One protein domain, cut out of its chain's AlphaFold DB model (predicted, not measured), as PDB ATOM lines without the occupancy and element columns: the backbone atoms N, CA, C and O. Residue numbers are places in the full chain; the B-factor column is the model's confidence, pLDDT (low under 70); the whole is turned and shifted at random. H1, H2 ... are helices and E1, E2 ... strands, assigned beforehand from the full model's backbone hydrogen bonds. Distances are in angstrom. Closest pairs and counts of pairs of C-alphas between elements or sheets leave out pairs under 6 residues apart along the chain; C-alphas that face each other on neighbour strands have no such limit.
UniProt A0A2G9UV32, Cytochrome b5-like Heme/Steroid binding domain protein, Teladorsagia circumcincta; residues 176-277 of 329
ATOM      1  N   TYR A 176      18.715  19.935  -1.399       69.62
ATOM      2  CA  TYR A 176      19.000  20.913  -0.329       69.62
ATOM      3  C   TYR A 176      19.882  22.116  -0.749       69.62
ATOM      4  O   TYR A 176      20.465  22.785   0.107       69.62
ATOM      5  N   GLY A 177      19.957  22.413  -2.055       74.06
ATOM      6  CA  GLY A 177      20.846  23.430  -2.636       74.06
ATOM      7  C   GLY A 177      22.288  22.960  -2.898       74.06
ATOM      8  O   GLY A 177      23.166  23.799  -3.069       74.06
ATOM      9  N   ILE A 178      22.561  21.649  -2.900       84.50
ATOM     10  CA  ILE A 178      23.890  21.039  -3.086       84.50
ATOM     11  C   ILE A 178      24.106  20.552  -4.523       84.50
ATOM     12  O   ILE A 178      23.686  19.464  -4.892       84.50
ATOM     13  N   SER A 179      24.847  21.281  -5.344       85.56
ATOM     14  CA  SER A 179      25.232  20.775  -6.669       85.56
ATOM     15  C   SER A 179      26.524  19.961  -6.591       85.56
ATOM     16  O   SER A 179      27.492  20.367  -5.945       85.56
ATOM     17  N   ILE A 180      26.544  18.807  -7.259       88.81
ATOM     18  CA  ILE A 180      27.704  17.914  -7.330       88.81
ATOM     19  C   ILE A 180      28.143  17.820  -8.787       88.81
ATOM     20  O   ILE A 180      27.362  17.428  -9.650       88.81
ATOM     21  N   ALA A 181      29.405  18.143  -9.048       87.50
ATOM     22  CA  ALA A 181      30.061  17.911 -10.325       87.50
ATOM     23  C   ALA A 181      31.175  16.875 -10.134       87.50
ATOM     24  O   ALA A 181      31.927  16.933  -9.160       87.50
ATOM     25  N   LYS A 182      31.258  15.912 -11.052       88.19
ATOM     26  CA  LYS A 182      32.233  14.820 -11.013       88.19
ATOM     27  C   LYS A 182      32.978  14.748 -12.339       88.19
ATOM     28  O   LYS A 182      32.337  14.694 -13.384       88.19
ATOM     29  N   ASP A 183      34.300  14.671 -12.267       87.44
ATOM     30  CA  ASP A 183      35.169  14.354 -13.400       87.44
ATOM     31  C   ASP A 183      35.929  13.053 -13.106       87.44
ATOM     32  O   ASP A 183      35.654  12.354 -12.131       87.44
ATOM     33  N   SER A 184      36.904  12.695 -13.941       84.31
ATOM     34  CA  SER A 184      37.663  11.453 -13.766       84.31
ATOM     35  C   SER A 184      38.412  11.383 -12.431       84.31
ATOM     36  O   SER A 184      38.478  10.309 -11.850       84.31
ATOM     37  N   ARG A 185      38.943  12.495 -11.910       86.19
ATOM     38  CA  ARG A 185      39.713  12.525 -10.643       86.19
ATOM     39  C   ARG A 185      39.163  13.477  -9.590       86.19
ATOM     40  O   ARG A 185      39.621  13.453  -8.451       86.19
ATOM     41  N   THR A 186      38.209  14.320  -9.959       88.62
ATOM     42  CA  THR A 186      37.724  15.416  -9.123       88.62
ATOM     43  C   THR A 186      36.255  15.242  -8.787       88.62
ATOM     44  O   THR A 186      35.433  14.911  -9.638       88.62
ATOM     45  N   LEU A 187      35.921  15.500  -7.527       90.62
ATOM     46  CA  LEU A 187      34.556  15.575  -7.031       90.62
ATOM     47  C   LEU A 187      34.358  16.947  -6.397       90.62
ATOM     48  O   LEU A 187      34.915  17.252  -5.341       90.62
ATOM     49  N   LYS A 188      33.584  17.790  -7.074       91.50
ATOM     50  CA  LYS A 188      33.285  19.151  -6.650       91.50
ATOM     51  C   LYS A 188      31.878  19.212  -6.072       91.50
ATOM     52  O   LYS A 188      30.916  18.824  -6.726       91.50
ATOM     53  N   ILE A 189      31.764  19.742  -4.862       91.38
ATOM     54  CA  ILE A 189      30.499  19.948  -4.161       91.38
ATOM     55  C   ILE A 189      30.336  21.447  -3.929       91.38
ATOM     56  O   ILE A 189      31.235  22.101  -3.393       91.38
ATOM     57  N   THR A 190      29.198  21.997  -4.333       89.25
ATOM     58  CA  THR A 190      28.891  23.426  -4.221       89.25
ATOM     59  C   THR A 190      27.525  23.637  -3.597       89.25
ATOM     60  O   THR A 190      26.624  22.830  -3.804       89.25
ATOM     61  N   SER A 191      27.352  24.748  -2.886       87.19
ATOM     62  CA  SER A 191      26.046  25.174  -2.394       87.19
ATOM     63  C   SER A 191      25.876  26.676  -2.534       87.19
ATOM     64  O   SER A 191      26.820  27.429  -2.305       87.19
ATOM     65  N   ASP A 192      24.656  27.100  -2.839       82.81
ATOM     66  CA  ASP A 192      24.204  28.493  -2.790       82.81
ATOM     67  C   ASP A 192      24.350  29.122  -1.390       82.81
ATOM     68  O   ASP A 192      24.546  30.329  -1.255       82.81
ATOM     69  N   LYS A 193      24.312  28.299  -0.336       81.31
ATOM     70  CA  LYS A 193      24.418  28.735   1.066       81.31
ATOM     71  C   LYS A 193      25.856  28.832   1.579       81.31
ATOM     72  O   LYS A 193      26.073  29.291   2.706       81.31
ATOM     73  N   TRP A 194      26.844  28.365   0.818       85.62
ATOM     74  CA  TRP A 194      28.243  28.355   1.247       85.62
ATOM     75  C   TRP A 194      28.989  29.592   0.761       85.62
ATOM     76  O   TRP A 194      28.937  29.970  -0.404       85.62
ATOM     77  N   ASN A 195      29.737  30.211   1.666       81.88
ATOM     78  CA  ASN A 195      30.542  31.392   1.400       81.88
ATOM     79  C   ASN A 195      31.873  31.314   2.178       81.88
ATOM     80  O   ASN A 195      32.025  30.479   3.074       81.88
ATOM     81  N   PRO A 196      32.858  32.176   1.874       78.25
ATOM     82  CA  PRO A 196      34.156  32.143   2.554       78.25
ATOM     83  C   PRO A 196      34.101  32.399   4.071       78.25
ATOM     84  O   PRO A 196      35.044  32.054   4.783       78.25
ATOM     85  N   SER A 197      33.022  32.997   4.596       77.12
ATOM     86  CA  SER A 197      32.894  33.248   6.035       77.12
ATOM     87  C   SER A 197      32.384  32.023   6.804       77.12
ATOM     88  O   SER A 197      32.808  31.822   7.945       77.12
ATOM     89  N   ASN A 198      31.557  31.169   6.183       79.38
ATOM     90  CA  ASN A 198      30.939  30.000   6.821       79.38
ATOM     91  C   ASN A 198      31.533  28.636   6.405       79.38
ATOM     92  O   ASN A 198      31.413  27.668   7.167       79.38
ATOM     93  N   LEU A 199      32.214  28.555   5.257       83.81
ATOM     94  CA  LEU A 199      32.837  27.339   4.743       83.81
ATOM     95  C   LEU A 199      34.362  27.427   4.869       83.81
ATOM     96  O   LEU A 199      35.019  28.231   4.213       83.81
ATOM     97  N   ARG A 200      34.933  26.568   5.714       82.31
ATOM     98  CA  ARG A 200      36.379  26.458   5.956       82.31
ATOM     99  C   ARG A 200      36.770  24.990   6.005       82.31
ATOM    100  O   ARG A 200      35.946  24.160   6.381       82.31
ATOM    101  N   LEU A 201      38.034  24.678   5.718       78.50
ATOM    102  CA  LEU A 201      38.540  23.300   5.740       78.50
ATOM    103  C   LEU A 201      38.270  22.587   7.079       78.50
ATOM    104  O   LEU A 201      37.843  21.443   7.084       78.50
ATOM    105  N   GLY A 202      38.395  23.289   8.213       75.75
ATOM    106  CA  GLY A 202      38.097  22.730   9.542       75.75
ATOM    107  C   GLY A 202      36.628  22.343   9.779       75.75
ATOM    108  O   GLY A 202      36.330  21.620  10.725       75.75
ATOM    109  N   ASN A 203      35.711  22.796   8.922       82.12
ATOM    110  CA  ASN A 203      34.288  22.468   8.987       82.12
ATOM    111  C   ASN A 203      33.901  21.325   8.036       82.12
ATOM    112  O   ASN A 203      32.747  20.893   8.052       82.12
ATOM    113  N   VAL A 204      34.834  20.840   7.215       84.44
ATOM    114  CA  VAL A 204      34.615  19.770   6.240       84.44
ATOM    115  C   VAL A 204      35.275  18.495   6.752       84.44
ATOM    116  O   VAL A 204      36.462  18.474   7.059       84.44
ATOM    117  N   VAL A 205      34.503  17.416   6.841       83.94
ATOM    118  CA  VAL A 205      35.001  16.086   7.198       83.94
ATOM    119  C   VAL A 205      34.712  15.138   6.054       83.94
ATOM    120  O   VAL A 205      33.557  14.921   5.697       83.94
ATOM    121  N   VAL A 206      35.770  14.558   5.504       85.06
ATOM    122  CA  VAL A 206      35.702  13.575   4.424       85.06
ATOM    123  C   VAL A 206      36.116  12.232   4.996       85.06
ATOM    124  O   VAL A 206      37.147  12.133   5.658       85.06
ATOM    125  N   ASN A 207      35.302  11.212   4.761       83.19
ATOM    126  CA  ASN A 207      35.591   9.837   5.122       83.19
ATOM    127  C   ASN A 207      35.420   8.965   3.880       83.19
ATOM    128  O   ASN A 207      34.323   8.870   3.329       83.19
ATOM    129  N   VAL A 208      36.515   8.348   3.449       83.25
ATOM    130  CA  VAL A 208      36.543   7.363   2.371       83.25
ATOM    131  C   VAL A 208      36.846   6.019   3.018       83.25
ATOM    132  O   VAL A 208      37.891   5.854   3.644       83.25
ATOM    133  N   SER A 209      35.917   5.073   2.909       80.06
ATOM    134  CA  SER A 209      36.020   3.763   3.549       80.06
ATOM    135  C   SER A 209      35.914   2.665   2.500       80.06
ATOM    136  O   SER A 209      34.825   2.422   1.977       80.06
ATOM    137  N   SER A 210      37.036   1.984   2.236       74.62
ATOM    138  CA  SER A 210      37.083   0.768   1.411       74.62
ATOM    139  C   SER A 210      36.311  -0.378   2.069       74.62
ATOM    140  O   SER A 210      35.540  -1.057   1.413       74.62
ATOM    141  N   THR A 211      36.398  -0.533   3.393       75.81
ATOM    142  CA  THR A 211      35.673  -1.591   4.125       75.81
ATOM    143  C   THR A 211      34.153  -1.476   4.039       75.81
ATOM    144  O   THR A 211      33.459  -2.488   4.024       75.81
ATOM    145  N   LYS A 212      33.619  -0.252   3.996       77.81
ATOM    146  CA  LYS A 212      32.177   0.009   3.877       77.81
ATOM    147  C   LYS A 212      31.752   0.367   2.455       77.81
ATOM    148  O   LYS A 212      30.608   0.776   2.291       77.81
ATOM    149  N   ASN A 213      32.664   0.302   1.478       84.56
ATOM    150  CA  ASN A 213      32.455   0.765   0.101       84.56
ATOM    151  C   ASN A 213      31.685   2.094   0.037       84.56
ATOM    152  O   ASN A 213      30.687   2.222  -0.667       84.56
ATOM    153  N   SER A 214      32.100   3.078   0.845       85.31
ATOM    154  CA  SER A 214      31.357   4.335   0.960       85.31
ATOM    155  C   SER A 214      32.253   5.561   1.044       85.31
ATOM    156  O   SER A 214      33.316   5.540   1.669       85.31
ATOM    157  N   ILE A 215      31.775   6.649   0.444       87.06
ATOM    158  CA  ILE A 215      32.358   7.986   0.550       87.06
ATOM    159  C   ILE A 215      31.350   8.867   1.280       87.06
ATOM    160  O   ILE A 215      30.180   8.933   0.910       87.06
ATOM    161  N   ARG A 216      31.794   9.550   2.333       86.31
ATOM    162  CA  ARG A 216      30.975  10.478   3.114       86.31
ATOM    163  C   ARG A 216      31.674  11.825   3.213       86.31
ATOM    164  O   ARG A 216      32.805  11.899   3.683       86.31
ATOM    165  N   VAL A 217      30.970  12.888   2.845       88.44
ATOM    166  CA  VAL A 217      31.414  14.273   3.013       88.44
ATOM    167  C   VAL A 217      30.421  14.988   3.916       88.44
ATOM    168  O   VAL A 217      29.251  15.133   3.577       88.44
ATOM    169  N   VAL A 218      30.888  15.427   5.080       84.62
ATOM    170  CA  VAL A 218      30.089  16.148   6.071       84.62
ATOM    171  C   VAL A 218      30.591  17.578   6.168       84.62
ATOM    172  O   VAL A 218      31.750  17.814   6.505       84.62
ATOM    173  N   VAL A 219      29.705  18.534   5.930       87.25
ATOM    174  CA  VAL A 219      29.982  19.967   6.010       87.25
ATOM    175  C   VAL A 219      29.209  20.547   7.182       87.25
ATOM    176  O   VAL A 219      27.980  20.505   7.212       87.25
ATOM    177  N   ARG A 220      29.929  21.079   8.169       83.44
ATOM    178  CA  ARG A 220      29.361  21.616   9.411       83.44
ATOM    179  C   ARG A 220      29.450  23.135   9.432       83.44
ATOM    180  O   ARG A 220      30.425  23.696   9.933       83.44
ATOM    181  N   THR A 221      28.428  23.810   8.926       79.44
ATOM    182  CA  THR A 221      28.314  25.269   9.034       79.44
ATOM    183  C   THR A 221      27.670  25.660  10.372       79.44
ATOM    184  O   THR A 221      27.426  24.823  11.252       79.44
ATOM    185  N   VAL A 222      27.497  26.960  10.615       70.62
ATOM    186  CA  VAL A 222      26.824  27.459  11.822       70.62
ATOM    187  C   VAL A 222      25.327  27.167  11.701       70.62
ATOM    188  O   VAL A 222      24.706  27.521  10.705       70.62
ATOM    189  N   GLY A 223      24.759  26.485  12.698       64.62
ATOM    190  CA  GLY A 223      23.332  26.146  12.761       64.62
ATOM    191  C   GLY A 223      22.898  24.928  11.937       64.62
ATOM    192  O   GLY A 223      21.860  24.345  12.243       64.62
ATOM    193  N   GLN A 224      23.681  24.482  10.948       74.88
ATOM    194  CA  GLN A 224      23.311  23.360  10.077       74.88
ATOM    195  C   GLN A 224      24.507  22.462   9.738       74.88
ATOM    196  O   GLN A 224      25.645  22.914   9.625       74.88
ATOM    197  N   SER A 225      24.240  21.167   9.570       80.38
ATOM    198  CA  SER A 225      25.185  20.193   9.024       80.38
ATOM    199  C   SER A 225      24.574  19.515   7.807       80.38
ATOM    200  O   SER A 225      23.431  19.061   7.859       80.38
ATOM    201  N   VAL A 226      25.344  19.438   6.726       85.00
ATOM    202  CA  VAL A 226      24.966  18.743   5.494       85.00
ATOM    203  C   VAL A 226      25.878  17.540   5.317       85.00
ATOM    204  O   VAL A 226      27.095  17.656   5.441       85.00
ATOM    205  N   GLU A 227      25.290  16.387   5.036       86.50
ATOM    206  CA  GLU A 227      25.999  15.162   4.697       86.50
ATOM    207  C   GLU A 227      25.657  14.758   3.268       86.50
ATOM    208  O   GLU A 227      24.489  14.587   2.929       86.50
ATOM    209  N   VAL A 228      26.690  14.562   2.456       87.56
ATOM    210  CA  VAL A 228      26.598  13.905   1.155       87.56
ATOM    211  C   VAL A 228      27.264  12.543   1.286       87.56
ATOM    212  O   VAL A 228      28.421  12.448   1.707       87.56
ATOM    213  N   ARG A 229      26.527  11.483   0.964       89.75
ATOM    214  CA  ARG A 229      26.988  10.106   1.103       89.75
ATOM    215  C   ARG A 229      26.762   9.335  -0.187       89.75
ATOM    216  O   ARG A 229      25.674   9.375  -0.751       89.75
ATOM    217  N   TRP A 230      27.784   8.594  -0.586       88.81
ATOM    218  CA  TRP A 230      27.707   7.571  -1.616       88.81
ATOM    219  C   TRP A 230      27.969   6.213  -0.975       88.81
ATOM    220  O   TRP A 230      28.991   6.032  -0.306       88.81
ATOM    221  N   ASP A 231      27.029   5.296  -1.157       84.31
ATOM    222  CA  ASP A 231      27.112   3.884  -0.783       84.31
ATOM    223  C   ASP A 231      27.338   3.030  -2.044       84.31
ATOM    224  O   ASP A 231      27.092   3.491  -3.161       84.31
ATOM    225  N   ASP A 232      27.825   1.801  -1.871       82.50
ATOM    226  CA  ASP A 232      28.135   0.861  -2.961       82.50
ATOM    227  C   ASP A 232      29.162   1.402  -3.979       82.50
ATOM    228  O   ASP A 232      29.096   1.150  -5.183       82.50
ATOM    229  N   VAL A 233      30.142   2.166  -3.487       82.50
ATOM    230  CA  VAL A 233      31.226   2.728  -4.300       82.50
ATOM    231  C   VAL A 233      32.272   1.651  -4.583       82.50
ATOM    232  O   VAL A 233      32.853   1.085  -3.658       82.50
ATOM    233  N   ALA A 234      32.570   1.417  -5.862       78.25
ATOM    234  CA  ALA A 234      33.628   0.504  -6.294       78.25
ATOM    235  C   ALA A 234      35.025   1.103  -6.025       78.25
ATOM    236  O   ALA A 234      35.640   1.728  -6.892       78.25
ATOM    237  N   LEU A 235      35.511   0.956  -4.791       75.69
ATOM    238  CA  LEU A 235      36.836   1.404  -4.361       75.69
ATOM    239  C   LEU A 235      37.858   0.283  -4.606       75.69
ATOM    240  O   LEU A 235      37.880  -0.709  -3.889       75.69
ATOM    241  N   ASN A 236      38.711   0.435  -5.624       62.84
ATOM    242  CA  ASN A 236      39.605  -0.641  -6.085       62.84
ATOM    243  C   ASN A 236      40.956  -0.761  -5.352       62.84
ATOM    244  O   ASN A 236      41.771  -1.581  -5.762       62.84
ATOM    245  N   THR A 237      41.249   0.020  -4.304       56.72
ATOM    246  CA  THR A 237      42.530  -0.101  -3.573       56.72
ATOM    247  C   THR A 237      42.419   0.311  -2.103       56.72
ATOM    248  O   THR A 237      41.699   1.252  -1.765       56.72
ATOM    249  N   ASP A 238      43.195  -0.352  -1.239       55.44
ATOM    250  CA  ASP A 238      43.310  -0.054   0.200       55.44
ATOM    251  C   ASP A 238      44.053   1.265   0.505       55.44
ATOM    252  O   ASP A 238      44.068   1.738   1.644       55.44
ATOM    253  N   THR A 239      44.630   1.910  -0.515       55.78
ATOM    254  CA  THR A 239      45.448   3.129  -0.391       55.78
ATOM    255  C   THR A 239      44.982   4.231  -1.343       55.78
ATOM    256  O   THR A 239      45.773   4.796  -2.101       55.78
ATOM    257  N   CYS A 240      43.685   4.542  -1.343       66.75
ATOM    258  CA  CYS A 240      43.188   5.718  -2.049       66.75
ATOM    259  C   CYS A 240      43.525   6.984  -1.245       66.75
ATOM    260  O   CYS A 240      42.901   7.267  -0.219       66.75
ATOM    261  N   THR A 241      44.530   7.732  -1.700       76.50
ATOM    262  CA  THR A 241      44.833   9.075  -1.200       76.50
ATOM    263  C   THR A 241      43.934  10.101  -1.876       76.50
ATOM    264  O   THR A 241      43.579   9.979  -3.056       76.50
ATOM    265  N   TYR A 242      43.534  11.103  -1.097       85.19
ATOM    266  CA  TYR A 242      42.737  12.212  -1.586       85.19
ATOM    267  C   TYR A 242      43.183  13.525  -0.949       85.19
ATOM    268  O   TYR A 242      43.600  13.576   0.210       85.19
ATOM    269  N   GLU A 243      43.038  14.601  -1.709       85.31
ATOM    270  CA  GLU A 243      43.265  15.965  -1.251       85.31
ATOM    271  C   GLU A 243      41.941  16.718  -1.168       85.31
ATOM    272  O   GLU A 243      41.070  16.575  -2.030       85.31
ATOM    273  N   VAL A 244      41.788  17.531  -0.120       87.94
ATOM    274  CA  VAL A 244      40.593  18.352   0.103       87.94
ATOM    275  C   VAL A 244      40.965  19.821  -0.016       87.94
ATOM    276  O   VAL A 244      41.723  20.343   0.802       87.94
ATOM    277  N   LEU A 245      40.373  20.506  -0.990       86.94
ATOM    278  CA  LEU A 245      40.507  21.946  -1.174       86.94
ATOM    279  C   LEU A 245      39.155  22.628  -0.961       86.94
ATOM    280  O   LEU A 245      38.143  22.236  -1.535       86.94
ATOM    281  N   VAL A 246      39.138  23.685  -0.151       87.00
ATOM    282  CA  VAL A 246      37.951  24.520   0.064       87.00
ATOM    283  C   VAL A 246      38.236  25.907  -0.488       87.00
ATOM    284  O   VAL A 246      39.103  26.604   0.030       87.00
ATOM    285  N   ARG A 247      37.514  26.317  -1.536       81.00
ATOM    286  CA  ARG A 247      37.718  27.613  -2.199       81.00
ATOM    287  C   ARG A 247      36.402  28.169  -2.731       81.00
ATOM    288  O   ARG A 247      35.616  27.429  -3.312       81.00
ATOM    289  N   ASN A 248      36.178  29.473  -2.564       78.94
ATOM    290  CA  ASN A 248      35.034  30.201  -3.136       78.94
ATOM    291  C   ASN A 248      33.672  29.520  -2.878       78.94
ATOM    292  O   ASN A 248      32.894  29.315  -3.806       78.94
ATOM    293  N   GLY A 249      33.405  29.093  -1.637       77.75
ATOM    294  CA  GLY A 249      32.142  28.418  -1.294       77.75
ATOM    295  C   GLY A 249      31.978  27.021  -1.914       77.75
ATOM    296  O   GLY A 249      30.877  26.484  -1.937       77.75
ATOM    297  N   SER A 250      33.057  26.424  -2.423       86.50
ATOM    298  CA  SER A 250      33.081  25.085  -3.014       86.50
ATOM    299  C   SER A 250      34.057  24.178  -2.268       86.50
ATOM    300  O   SER A 250      35.081  24.636  -1.757       86.50
ATOM    301  N   ILE A 251      33.757  22.883  -2.255       90.75
ATOM    302  CA  ILE A 251      34.655  21.822  -1.796       90.75
ATOM    303  C   ILE A 251      35.087  21.039  -3.027       90.75
ATOM    304  O   ILE A 251      34.245  20.634  -3.825       90.75
ATOM    305  N   LEU A 252      36.383  20.828  -3.178       89.56
ATOM    306  CA  LEU A 252      36.971  20.026  -4.235       89.56
ATOM    307  C   LEU A 252      37.752  18.883  -3.594       89.56
ATOM    308  O   LEU A 252      38.644  19.119  -2.782       89.56
ATOM    309  N   LEU A 253      37.388  17.659  -3.955       89.56
ATOM    310  CA  LEU A 253      38.122  16.452  -3.602       89.56
ATOM    311  C   LEU A 253      38.862  15.968  -4.838       89.56
ATOM    312  O   LEU A 253      38.227  15.744  -5.870       89.56
ATOM    313  N   THR A 254      40.172  15.798  -4.725       88.06
ATOM    314  CA  THR A 254      41.018  15.264  -5.796       88.06
ATOM    315  C   THR A 254      41.533  13.903  -5.366       88.06
ATOM    316  O   THR A 254      42.098  13.784  -4.284       88.06
ATOM    317  N   PHE A 255      41.323  12.882  -6.192       86.25
ATOM    318  CA  PHE A 255      41.762  11.515  -5.929       86.25
ATOM    319  C   PHE A 255      42.927  11.147  -6.849       86.25
ATOM    320  O   PHE A 255      42.846  11.344  -8.064       86.25
ATOM    321  N   ASP A 256      43.986  10.565  -6.287       79.88
ATOM    322  CA  ASP A 256      45.211  10.296  -7.053       79.88
ATOM    323  C   ASP A 256      45.072   9.074  -7.967       79.88
ATOM    324  O   ASP A 256      45.435   9.105  -9.143       79.88
ATOM    325  N   SER A 257      44.514   7.986  -7.429       75.62
ATOM    326  CA  SER A 257      44.495   6.664  -8.080       75.62
ATOM    327  C   SER A 257      43.088   6.088  -8.287       75.62
ATOM    328  O   SER A 257      42.943   4.895  -8.544       75.62
ATOM    329  N   LEU A 258      42.035   6.911  -8.182       78.94
ATOM    330  CA  LEU A 258      40.640   6.480  -8.333       78.94
ATOM    331  C   LEU A 258      39.932   7.262  -9.445       78.94
ATOM    332  O   LEU A 258      39.894   8.491  -9.410       78.94
ATOM    333  N   ASN A 259      39.316   6.545 -10.395       84.50
ATOM    334  CA  ASN A 259      38.388   7.163 -11.340       84.50
ATOM    335  C   ASN A 259      37.035   7.398 -10.654       84.50
ATOM    336  O   ASN A 259      36.190   6.501 -10.606       84.50
ATOM    337  N   ILE A 260      36.844   8.593 -10.098       84.50
ATOM    338  CA  ILE A 260      35.692   8.893  -9.245       84.50
ATOM    339  C   ILE A 260      34.380   8.962 -10.037       84.50
ATOM    340  O   ILE A 260      33.354   8.486  -9.555       84.50
ATOM    341  N   ALA A 261      34.393   9.466 -11.276       84.88
ATOM    342  CA  ALA A 261      33.201   9.489 -12.125       84.88
ATOM    343  C   ALA A 261      32.674   8.077 -12.421       84.88
ATOM    344  O   ALA A 261      31.464   7.852 -12.341       84.88
ATOM    345  N   ALA A 262      33.577   7.136 -12.715       83.44
ATOM    346  CA  ALA A 262      33.230   5.734 -12.925       83.44
ATOM    347  C   ALA A 262      32.771   5.063 -11.620       83.44
ATOM    348  O   ALA A 262      31.714   4.435 -11.605       83.44
ATOM    349  N   ALA A 263      33.503   5.254 -10.517       82.19
ATOM    350  CA  ALA A 263      33.175   4.659  -9.217       82.19
ATOM    351  C   ALA A 263      31.817   5.133  -8.665       82.19
ATOM    352  O   ALA A 263      31.092   4.357  -8.048       82.19
ATOM    353  N   LEU A 264      31.444   6.392  -8.921       83.31
ATOM    354  CA  LEU A 264      30.159   6.971  -8.517       83.31
ATOM    355  C   LEU A 264      29.044   6.804  -9.563       83.31
ATOM    356  O   LEU A 264      27.958   7.351  -9.381       83.31
ATOM    357  N   SER A 265      29.288   6.126 -10.690       79.25
ATOM    358  CA  SER A 265      28.252   5.882 -11.711       79.25
ATOM    359  C   SER A 265      27.245   4.812 -11.283       79.25
ATOM    360  O   SER A 265      26.074   4.904 -11.634       79.25
ATOM    361  N   THR A 266      27.693   3.846 -10.481       72.69
ATOM    362  CA  THR A 266      26.890   2.731  -9.958       72.69
ATOM    363  C   THR A 266      26.504   2.906  -8.489       72.69
ATOM    364  O   THR A 266      25.773   2.081  -7.951       72.69
ATOM    365  N   ALA A 267      27.011   3.955  -7.836       80.00
ATOM    366  CA  ALA A 267      26.839   4.194  -6.409       80.00
ATOM    367  C   ALA A 267      25.463   4.790  -6.081       80.00
ATOM    368  O   ALA A 267      24.940   5.635  -6.813       80.00
ATOM    369  N   SER A 268      24.917   4.414  -4.926       80.88
ATOM    370  CA  SER A 268      23.699   5.014  -4.384       80.88
ATOM    371  C   SER A 268      24.038   6.316  -3.660       80.88
ATOM    372  O   SER A 268      24.787   6.316  -2.682       80.88
ATOM    373  N   GLN A 269      23.507   7.442  -4.141       83.94
ATOM    374  CA  GLN A 269      23.732   8.756  -3.540       83.94
ATOM    375  C   GLN A 269      22.594   9.128  -2.587       83.94
ATOM    376  O   GLN A 269      21.419   9.049  -2.938       83.94
ATOM    377  N   SER A 270      22.946   9.648  -1.412       81.88
ATOM    378  CA  SER A 270      22.007  10.300  -0.503       81.88
ATOM    379  C   SER A 270      22.563  11.623   0.024       81.88
ATOM    380  O   SER A 270      23.766  11.773   0.246       81.88
ATOM    381  N   ILE A 271      21.674  12.597   0.221       82.19
ATOM    382  CA  ILE A 271      21.991  13.891   0.832       82.19
ATOM    383  C   ILE A 271      21.086  14.063   2.047       82.19
ATOM    384  O   ILE A 271      19.889  13.788   1.977       82.19
ATOM    385  N   ARG A 272      21.653  14.485   3.178       77.31
ATOM    386  CA  ARG A 272      20.912  14.739   4.417       77.31
ATOM    387  C   ARG A 272      21.306  16.082   5.006       77.31
ATOM    388  O   ARG A 272      22.480  16.444   5.006       77.31
ATOM    389  N   GLN A 273      20.336  16.781   5.580       77.75
ATOM    390  CA  GLN A 273      20.556  18.011   6.330       77.75
ATOM    391  C   GLN A 273      20.055  17.842   7.769       77.75
ATOM    392  O   GLN A 273      19.002  17.257   8.000       77.75
ATOM    393  N   SER A 274      20.818  18.337   8.745       70.19
ATOM    394  CA  SER A 274      20.466  18.274  10.170       70.19
ATOM    395  C   SER A 274      20.773  19.594  10.893       70.19
ATOM    396  O   SER A 274      21.761  20.257  10.548       70.19
ATOM    397  N   PRO A 275      19.962  20.007  11.887       65.50
ATOM    398  CA  PRO A 275      20.287  21.136  12.754       65.50
ATOM    399  C   PRO A 275      21.551  20.855  13.566       65.50
ATOM    400  O   PRO A 275      21.768  19.744  14.049       65.50
ATOM    401  N   ARG A 276      22.390  21.875  13.749       59.75
ATOM    402  CA  ARG A 276      23.547  21.800  14.647       59.75
ATOM    403  C   ARG A 276      23.125  22.257  16.046       59.75
ATOM    404  O   ARG A 276      23.466  23.363  16.453       59.75
ATOM    405  N   GLU A 277      22.373  21.432  16.767       44.56
ATOM    406  CA  GLU A 277      22.180  21.630  18.210       44.56
ATOM    407  C   GLU A 277      23.476  21.256  18.945       44.56
ATOM    408  O   GLU A 277      24.176  20.312  18.564       44.56
TER     409      GLU A 277
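AT A GLANCE: This is residues 176 to 277 of the 329 residues of the protein "Cytochrome b5-like Heme/Steroid binding domain protein" of Teladorsagia circumcincta (UniProt A0A2G9UV32). The domain is a sandwich: two antiparallel sheets of four strands lie face to face, their strands at 29 degrees to each other. The chain passes between the sheets three times, and a short helix, H1, sits at one end of the sandwich on the last of these links, from E7 to E8. The printed part has 102 residues, with eight named strands and one named helix in the order E1 E2 E3 E4 E5 E6 E7 H1 E8; the class is mostly strand. The sheets run E1 E2 E7 E6 and E3 E4 E5 E8. The whole is compact, with a radius of gyration of the C-alphas of 13.2 A, and elongated in outline, spanning 36 by 23 by 20 A.

IN THESE COORDINATES: E1, residues 178 to 182, begins at C-alpha 178 (23.890, 21.039, -3.086) and is 13.1 A long. E2 holds residues 186 to 191, 16.6 A. E3 is residues 204 to 209, 16.3 A, E4 residues 214 to 220, 19.3 A, and E5 residues 224 to 231, 22.6 A. E6 is residues 242 to 247, 16.2 A, beginning at C-alpha 242 (42.737, 12.212, -1.586), and E7 residues 250 to 255, 16.4 A. H1 holds residues 260 to 263, 4.9 A. E8, residues 268 to 275, is 23.8 A long and ends at C-alpha 275 (20.287, 21.136, 12.754).

HOW THE PARTS SIT: E1 and E2 form a hairpin, with N 179 and O 190 2.8 A apart. E2 and E7 are antiparallel at 165 degrees, with N 189 and O 251 2.8 A apart. E6 and E7 form a hairpin, with N 252 and O 245 2.8 A apart. In the other sheet E3, E4 and E5 make a meander, each strand the antiparallel neighbour of the one before; N 205 and O 218 are 2.8 A apart, and N 217 and O 228 are 2.8 A apart. E5 and E8 are antiparallel at 164 degrees, with N 227 and O 272 2.8 A apart. The parts of the sheets that face each other are 11.2 A centre to centre. The edge strands E3 and E6 are near each other, while E1 and E8 are only just apart, at 8.4 A. H1 only grazes the sheet E1 E2 E7 E6, with residues 260 to 262; the closest C-alphas of E1 and H1 are those of Lys 182 and Ala 261, 5.5 A apart. H1 is too short for an O i to N i+4 pair; its one O i to N i+3 pair is within hydrogen-bond range.

THE WHOLE: The two C-alphas farthest apart, those of Ser 257 and Glu 277, are 37.6 A apart. The printed part has no cut. The link E2 to E3 is long, with 12 residues. Mean pLDDT of the printed part is 80.8; residues 176, 223, 236 to 240 and 275 to 277 are under 70.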